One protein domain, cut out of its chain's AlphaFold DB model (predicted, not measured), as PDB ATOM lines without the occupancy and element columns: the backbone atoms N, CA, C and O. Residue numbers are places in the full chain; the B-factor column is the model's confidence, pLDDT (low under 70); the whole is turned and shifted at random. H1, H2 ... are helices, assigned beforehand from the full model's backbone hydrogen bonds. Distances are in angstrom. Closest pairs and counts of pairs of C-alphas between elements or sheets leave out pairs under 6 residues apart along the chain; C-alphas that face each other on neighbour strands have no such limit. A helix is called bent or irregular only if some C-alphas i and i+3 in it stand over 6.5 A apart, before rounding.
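Overview. This is residues 167 to 217 of the 217 residues of the protein "Intersectin-1-like" of Gossypium australe (UniProt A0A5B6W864). One long helix, H1, lies beside an extended stretch of chain, residues 178 to 188, that runs along it in the opposite direction; a turn at residues 189 to 191 joins the two. At the far end of H1 the short helix H2 folds back at a corner, and the first printed residues pass beside H2. Residues 188 to 194, of which 192 to 194 belong to H1, stick out at the other end. The printed part has 51 residues with two named helices, H1 then H2, and no named strand; the class is all helix, though under half of the residues, 22 of 51, are in named elements. The whole is only just loose, close to compact, with a radius of gyration of the C-alphas of 12.2 A, and is elongated, spanning 35 by 21 by 16 A.

Along the chain. H1 is residues 192 to 206, 21.6 A from first to last C-alpha, from C-alpha 192 at (10.426, -16.035, -44.588) to C-alpha 206 at (-6.107, -29.663, -47.510). It is irregular: C-alphas 202 and 205 are 7.3 A apart. H2 is residues 210 to 216, 10.2 A long, and ends with C-alpha 216 at (-0.579, -26.364, -38.358). Residues 167 to 191 hold no named element.

Arrangement. H1 and H2 only just touch, with 3 pairs of C-alphas within 8 A, and touch only at the corner by their link. H1 touches H2 with residues 203 to 206 alone; the closest C-alphas are those of Tyr 206 and Leu 213, 7.3 A apart. Their lines stand at a steep tilt of 45 degrees, and they run opposite ways. Every O i to N i+4 pair is within hydrogen-bond range in H2, and 9 of 11 are in H1.

Size, cuts and confidence. The two C-alphas farthest apart are those of Pro 176 and Thr 189, 35.7 A. The printed part has no cut and ends at Phe 217, the chain's last residue. The link from H1 to H2 is tight. Mean pLDDT of the printed part is 87.2, and no printed residue is under 70.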
ATOM      1  N   SER A 167      -6.765 -29.654 -26.780       73.94
ATOM      2  CA  SER A 167      -6.664 -29.377 -28.211       73.94
ATOM      3  C   SER A 167      -6.879 -27.891 -28.493       73.94
ATOM      4  O   SER A 167      -7.916 -27.333 -28.149       73.94
ATOM      5  N   LEU A 168      -5.945 -27.269 -29.222       79.62
ATOM      6  CA  LEU A 168      -6.130 -25.913 -29.761       79.62
ATOM      7  C   LEU A 168      -7.312 -25.828 -30.739       79.62
ATOM      8  O   LEU A 168      -7.904 -24.766 -30.910       79.62
ATOM      9  N   VAL A 169      -7.650 -26.947 -31.386       83.12
ATOM     10  CA  VAL A 169      -8.766 -27.052 -32.328       83.12
ATOM     11  C   VAL A 169      -9.658 -28.212 -31.881       83.12
ATOM     12  O   VAL A 169      -9.405 -29.366 -32.254       83.12
ATOM     13  N   PRO A 170     -10.676 -27.958 -31.040       76.25
ATOM     14  CA  PRO A 170     -11.619 -28.998 -30.652       76.25
ATOM     15  C   PRO A 170     -12.327 -29.571 -31.896       76.25
ATOM     16  O   PRO A 170     -12.615 -28.871 -32.875       76.25
ATOM     17  N   ASP A 171     -12.557 -30.885 -31.884       80.62
ATOM     18  CA  ASP A 171     -13.175 -31.652 -32.978       80.62
ATOM     19  C   ASP A 171     -12.396 -31.651 -34.309       80.62
ATOM     20  O   ASP A 171     -12.994 -31.686 -35.394       80.62
ATOM     21  N   LEU A 172     -11.062 -31.593 -34.254       85.38
ATOM     22  CA  LEU A 172     -10.226 -31.878 -35.418       85.38
ATOM     23  C   LEU A 172     -10.339 -33.368 -35.779       85.38
ATOM     24  O   LEU A 172      -9.877 -34.239 -35.044       85.38
ATOM     25  N   VAL A 173     -10.928 -33.658 -36.938       83.12
ATOM     26  CA  VAL A 173     -10.973 -35.009 -37.509       83.12
ATOM     27  C   VAL A 173      -9.965 -35.084 -38.646       83.12
ATOM     28  O   VAL A 173     -10.103 -34.398 -39.662       83.12
ATOM     29  N   LEU A 174      -8.948 -35.929 -38.478       84.56
ATOM     30  CA  LEU A 174      -7.982 -36.197 -39.536       84.56
ATOM     31  C   LEU A 174      -8.637 -37.068 -40.622       84.56
ATOM     32  O   LEU A 174      -9.235 -38.099 -40.300       84.56
ATOM     33  N   PRO A 175      -8.529 -36.696 -41.910       81.00
ATOM     34  CA  PRO A 175      -8.967 -37.559 -43.000       81.00
ATOM     35  C   PRO A 175      -8.330 -38.963 -42.909       81.00
ATOM     36  O   PRO A 175      -7.153 -39.061 -42.566       81.00
ATOM     37  N   PRO A 176      -9.017 -40.054 -43.306       82.38
ATOM     38  CA  PRO A 176      -8.488 -41.426 -43.193       82.38
ATOM     39  C   PRO A 176      -7.160 -41.697 -43.920       82.38
ATOM     40  O   PRO A 176      -6.494 -42.692 -43.657       82.38
ATOM     41  N   LYS A 177      -6.786 -40.832 -44.868       84.44
ATOM     42  CA  LYS A 177      -5.529 -40.900 -45.631       84.44
ATOM     43  C   LYS A 177      -4.597 -39.727 -45.317       84.44
ATOM     44  O   LYS A 177      -3.684 -39.454 -46.096       84.44
ATOM     45  N   PHE A 178      -4.856 -39.006 -44.227       85.62
ATOM     46  CA  PHE A 178      -4.028 -37.889 -43.811       85.62
ATOM     47  C   PHE A 178      -2.635 -38.400 -43.472       85.62
ATOM     48  O   PHE A 178      -2.452 -39.249 -42.602       85.62
ATOM     49  N   LYS A 179      -1.652 -37.870 -44.189       84.06
ATOM     50  CA  LYS A 179      -0.250 -38.003 -43.828       84.06
ATOM     51  C   LYS A 179       0.165 -36.675 -43.233       84.06
ATOM     52  O   LYS A 179       0.009 -35.654 -43.905       84.06
ATOM     53  N   THR A 180       0.698 -36.710 -42.014       85.25
ATOM     54  CA  THR A 180       1.365 -35.554 -41.418       85.25
ATOM     55  C   THR A 180       2.436 -35.077 -42.391       85.25
ATOM     56  O   THR A 180       3.335 -35.859 -42.715       85.25
ATOM     57  N   PRO A 181       2.342 -33.846 -42.914       82.44
ATOM     58  CA  PRO A 181       3.382 -33.337 -43.780       82.44
ATOM     59  C   PRO A 181       4.645 -33.126 -42.949       82.44
ATOM     60  O   PRO A 181       4.599 -32.580 -41.847       82.44
ATOM     61  N   GLU A 182       5.785 -33.554 -43.475       84.50
ATOM     62  CA  GLU A 182       7.068 -33.199 -42.887       84.50
ATOM     63  C   GLU A 182       7.354 -31.743 -43.239       84.50
ATOM     64  O   GLU A 182       7.298 -31.357 -44.410       84.50
ATOM     65  N   PHE A 183       7.630 -30.918 -42.231       85.81
ATOM     66  CA  PHE A 183       8.024 -29.525 -42.402       85.81
ATOM     67  C   PHE A 183       9.461 -29.359 -41.937       85.81
ATOM     68  O   PHE A 183       9.824 -29.777 -40.839       85.81
ATOM     69  N   GLU A 184      10.278 -28.715 -42.765       88.00
ATOM     70  CA  GLU A 184      11.511 -28.145 -42.242       88.00
ATOM     71  C   GLU A 184      11.097 -26.992 -41.331       88.00
ATOM     72  O   GLU A 184      10.255 -26.184 -41.714       88.00
ATOM     73  N   LYS A 185      11.631 -26.932 -40.112       90.19
ATOM     74  CA  LYS A 185      11.356 -25.825 -39.194       90.19
ATOM     75  C   LYS A 185      12.068 -24.569 -39.689       90.19
ATOM     76  O   LYS A 185      13.229 -24.640 -40.094       90.19
ATOM     77  N   TYR A 186      11.413 -23.413 -39.600       92.12
ATOM     78  CA  TYR A 186      12.065 -22.143 -39.901       92.12
ATOM     79  C   TYR A 186      13.267 -21.921 -38.972       92.12
ATOM     80  O   TYR A 186      13.131 -21.880 -37.750       92.12
ATOM     81  N   ASN A 187      14.452 -21.794 -39.565       92.38
ATOM     82  CA  ASN A 187      15.730 -21.670 -38.860       92.38
ATOM     83  C   ASN A 187      16.229 -20.217 -38.753       92.38
ATOM     84  O   ASN A 187      17.321 -19.987 -38.243       92.38
ATOM     85  N   GLY A 188      15.465 -19.246 -39.260       94.06
ATOM     86  CA  GLY A 188      15.842 -17.830 -39.260       94.06
ATOM     87  C   GLY A 188      16.867 -17.426 -40.324       94.06
ATOM     88  O   GLY A 188      17.115 -16.236 -40.481       94.06
ATOM     89  N   THR A 189      17.457 -18.371 -41.065       94.88
ATOM     90  CA  THR A 189      18.469 -18.071 -42.096       94.88
ATOM     91  C   THR A 189      17.889 -18.039 -43.507       94.88
ATOM     92  O   THR A 189      18.408 -17.341 -44.372       94.88
ATOM     93  N   SER A 190      16.802 -18.778 -43.744       91.12
ATOM     94  CA  SER A 190      16.066 -18.754 -45.012       91.12
ATOM     95  C   SER A 190      15.119 -17.551 -45.107       91.12
ATOM     96  O   SER A 190      14.746 -16.939 -44.103       91.12
ATOM     97  N   TYR A 191      14.717 -17.197 -46.331       94.81
ATOM     98  CA  TYR A 191      13.775 -16.103 -46.555       94.81
ATOM     99  C   TYR A 191      12.364 -16.491 -46.060       94.81
ATOM    100  O   TYR A 191      11.844 -17.527 -46.494       94.81
ATOM    101  N   PRO A 192      11.720 -15.689 -45.183       94.19
ATOM    102  CA  PRO A 192      10.426 -16.035 -44.588       94.19
ATOM    103  C   PRO A 192       9.334 -16.354 -45.617       94.19
ATOM    104  O   PRO A 192       8.585 -17.313 -45.451       94.19
ATOM    105  N   GLU A 193       9.270 -15.595 -46.713       95.00
ATOM    106  CA  GLU A 193       8.253 -15.779 -47.756       95.00
ATOM    107  C   GLU A 193       8.398 -17.129 -48.466       95.00
ATOM    108  O   GLU A 193       7.404 -17.798 -48.742       95.00
ATOM    109  N   ALA A 194       9.637 -17.566 -48.720       93.94
ATOM    110  CA  ALA A 194       9.900 -18.866 -49.328       93.94
ATOM    111  C   ALA A 194       9.461 -20.001 -48.393       93.94
ATOM    112  O   ALA A 194       8.889 -20.996 -48.843       93.94
ATOM    113  N   HIS A 195       9.665 -19.822 -47.086       92.94
ATOM    114  CA  HIS A 195       9.250 -20.782 -46.070       92.94
ATOM    115  C   HIS A 195       7.723 -20.900 -45.971       92.94
ATOM    116  O   HIS A 195       7.182 -22.007 -46.019       92.94
ATOM    117  N   ILE A 196       7.021 -19.763 -45.926       91.88
ATOM    118  CA  ILE A 196       5.551 -19.712 -45.935       91.88
ATOM    119  C   ILE A 196       5.008 -20.319 -47.235       91.88
ATOM    120  O   ILE A 196       4.093 -21.137 -47.205       91.88
ATOM    121  N   THR A 197       5.611 -19.996 -48.381       92.81
ATOM    122  CA  THR A 197       5.198 -20.533 -49.687       92.81
ATOM    123  C   THR A 197       5.348 -22.052 -49.749       92.81
ATOM    124  O   THR A 197       4.439 -22.750 -50.206       92.81
ATOM    125  N   MET A 198       6.468 -22.592 -49.261       92.19
ATOM    126  CA  MET A 198       6.682 -24.038 -49.161       92.19
ATOM    127  C   MET A 198       5.602 -24.699 -48.297       92.19
ATOM    128  O   MET A 198       5.046 -25.728 -48.692       92.19
ATOM    129  N   PHE A 199       5.298 -24.108 -47.142       90.06
ATOM    130  CA  PHE A 199       4.264 -24.599 -46.240       90.06
ATOM    131  C   PHE A 199       2.883 -24.611 -46.917       90.06
ATOM    132  O   PHE A 199       2.250 -25.666 -46.994       90.06
ATOM    133  N   CYS A 200       2.456 -23.489 -47.511       88.62
ATOM    134  CA  CYS A 200       1.194 -23.386 -48.255       88.62
ATOM    135  C   CYS A 200       1.097 -24.439 -49.368       88.62
ATOM    136  O   CYS A 200       0.054 -25.071 -49.544       88.62
ATOM    137  N   ARG A 201       2.199 -24.687 -50.090       91.62
ATOM    138  CA  ARG A 201       2.251 -25.704 -51.149       91.62
ATOM    139  C   ARG A 201       2.041 -27.117 -50.602       91.62
ATOM    140  O   ARG A 201       1.312 -27.897 -51.209       91.62
ATOM    141  N   ARG A 202       2.638 -27.450 -49.451       89.81
ATOM    142  CA  ARG A 202       2.438 -28.752 -48.782       89.81
ATOM    143  C   ARG A 202       1.009 -28.911 -48.253       89.81
ATOM    144  O   ARG A 202       0.457 -30.004 -48.332       89.81
ATOM    145  N   MET A 203       0.389 -27.822 -47.800       89.12
ATOM    146  CA  MET A 203      -0.990 -27.818 -47.302       89.12
ATOM    147  C   MET A 203      -2.059 -27.668 -48.397       89.12
ATOM    148  O   MET A 203      -3.245 -27.790 -48.103       89.12
ATOM    149  N   THR A 204      -1.679 -27.472 -49.668       89.56
ATOM    150  CA  THR A 204      -2.626 -27.200 -50.771       89.56
ATOM    151  C   THR A 204      -3.664 -28.318 -50.971       89.56
ATOM    152  O   THR A 204      -4.806 -28.047 -51.326       89.56
ATOM    153  N   GLY A 205      -3.324 -29.580 -50.685       87.69
ATOM    154  CA  GLY A 205      -4.283 -30.696 -50.747       87.69
ATOM    155  C   GLY A 205      -5.379 -30.658 -49.671       87.69
ATOM    156  O   GLY A 205      -6.349 -31.407 -49.754       87.69
ATOM    157  N   TYR A 206      -5.232 -29.785 -48.673       87.62
ATOM    158  CA  TYR A 206      -6.107 -29.663 -47.510       87.62
ATOM    159  C   TYR A 206      -6.802 -28.299 -47.425       87.62
ATOM    160  O   TYR A 206      -7.359 -27.973 -46.383       87.62
ATOM    161  N   VAL A 207      -6.822 -27.521 -48.516       86.69
ATOM    162  CA  VAL A 207      -7.414 -26.166 -48.560       86.69
ATOM    163  C   VAL A 207      -8.882 -26.100 -48.138       86.69
ATOM    164  O   VAL A 207      -9.348 -25.039 -47.756       86.69
ATOM    165  N   ASN A 208      -9.599 -27.226 -48.179       88.06
ATOM    166  CA  ASN A 208     -11.006 -27.314 -47.783       88.06
ATOM    167  C   ASN A 208     -11.206 -27.763 -46.319       88.06
ATOM    168  O   ASN A 208     -12.336 -28.037 -45.919       88.06
ATOM    169  N   ASN A 209     -10.136 -27.933 -45.535       88.44
ATOM    170  CA  ASN A 209     -10.198 -28.332 -44.127       88.44
ATOM    171  C   ASN A 209      -9.566 -27.249 -43.243       88.44
ATOM    172  O   ASN A 209      -8.422 -27.370 -42.804       88.44
ATOM    173  N   ASP A 210     -10.344 -26.205 -42.963       87.50
ATOM    174  CA  ASP A 210      -9.905 -25.041 -42.184       87.50
ATOM    175  C   ASP A 210      -9.368 -25.425 -40.804       87.50
ATOM    176  O   ASP A 210      -8.361 -24.886 -40.356       87.50
ATOM    177  N   LYS A 211      -9.982 -26.416 -40.145       87.88
ATOM    178  CA  LYS A 211      -9.532 -26.904 -38.833       87.88
ATOM    179  C   LYS A 211      -8.111 -27.459 -38.884       87.88
ATOM    180  O   LYS A 211      -7.312 -27.203 -37.989       87.88
ATOM    181  N   LEU A 212      -7.800 -28.219 -39.932       87.12
ATOM    182  CA  LEU A 212      -6.473 -28.783 -40.146       87.12
ATOM    183  C   LEU A 212      -5.455 -27.694 -40.502       87.12
ATOM    184  O   LEU A 212      -4.320 -27.760 -40.045       87.12
ATOM    185  N   LEU A 213      -5.857 -26.686 -41.280       86.75
ATOM    186  CA  LEU A 213      -4.998 -25.544 -41.590       86.75
ATOM    187  C   LEU A 213      -4.665 -24.742 -40.326       86.75
ATOM    188  O   LEU A 213      -3.494 -24.497 -40.069       86.75
ATOM    189  N   ILE A 214      -5.668 -24.412 -39.508       85.94
ATOM    190  CA  ILE A 214      -5.495 -23.674 -38.244       85.94
ATOM    191  C   ILE A 214      -4.608 -24.441 -37.260       85.94
ATOM    192  O   ILE A 214      -3.852 -23.833 -36.520       85.94
ATOM    193  N   HIS A 215      -4.680 -25.773 -37.238       84.62
ATOM    194  CA  HIS A 215      -3.860 -26.566 -36.324       84.62
ATOM    195  C   HIS A 215      -2.354 -26.515 -36.644       84.62
ATOM    196  O   HIS A 215      -1.542 -26.681 -35.737       84.62
ATOM    197  N   TYR A 216      -1.979 -26.325 -37.914       81.25
ATOM    198  CA  TYR A 216      -0.579 -26.364 -38.358       81.25
ATOM    199  C   TYR A 216       0.040 -24.980 -38.634       81.25
ATOM    200  O   TYR A 216       1.258 -24.919 -38.824       81.25
ATOM    201  N   PHE A 217      -0.761 -23.910 -38.681       76.81
ATOM    202  CA  PHE A 217      -0.306 -22.517 -38.803       76.81
ATOM    203  C   PHE A 217      -0.109 -21.869 -37.429       76.81
ATOM    204  O   PHE A 217       0.888 -21.125 -37.287       76.81
TER     205      PHE A 217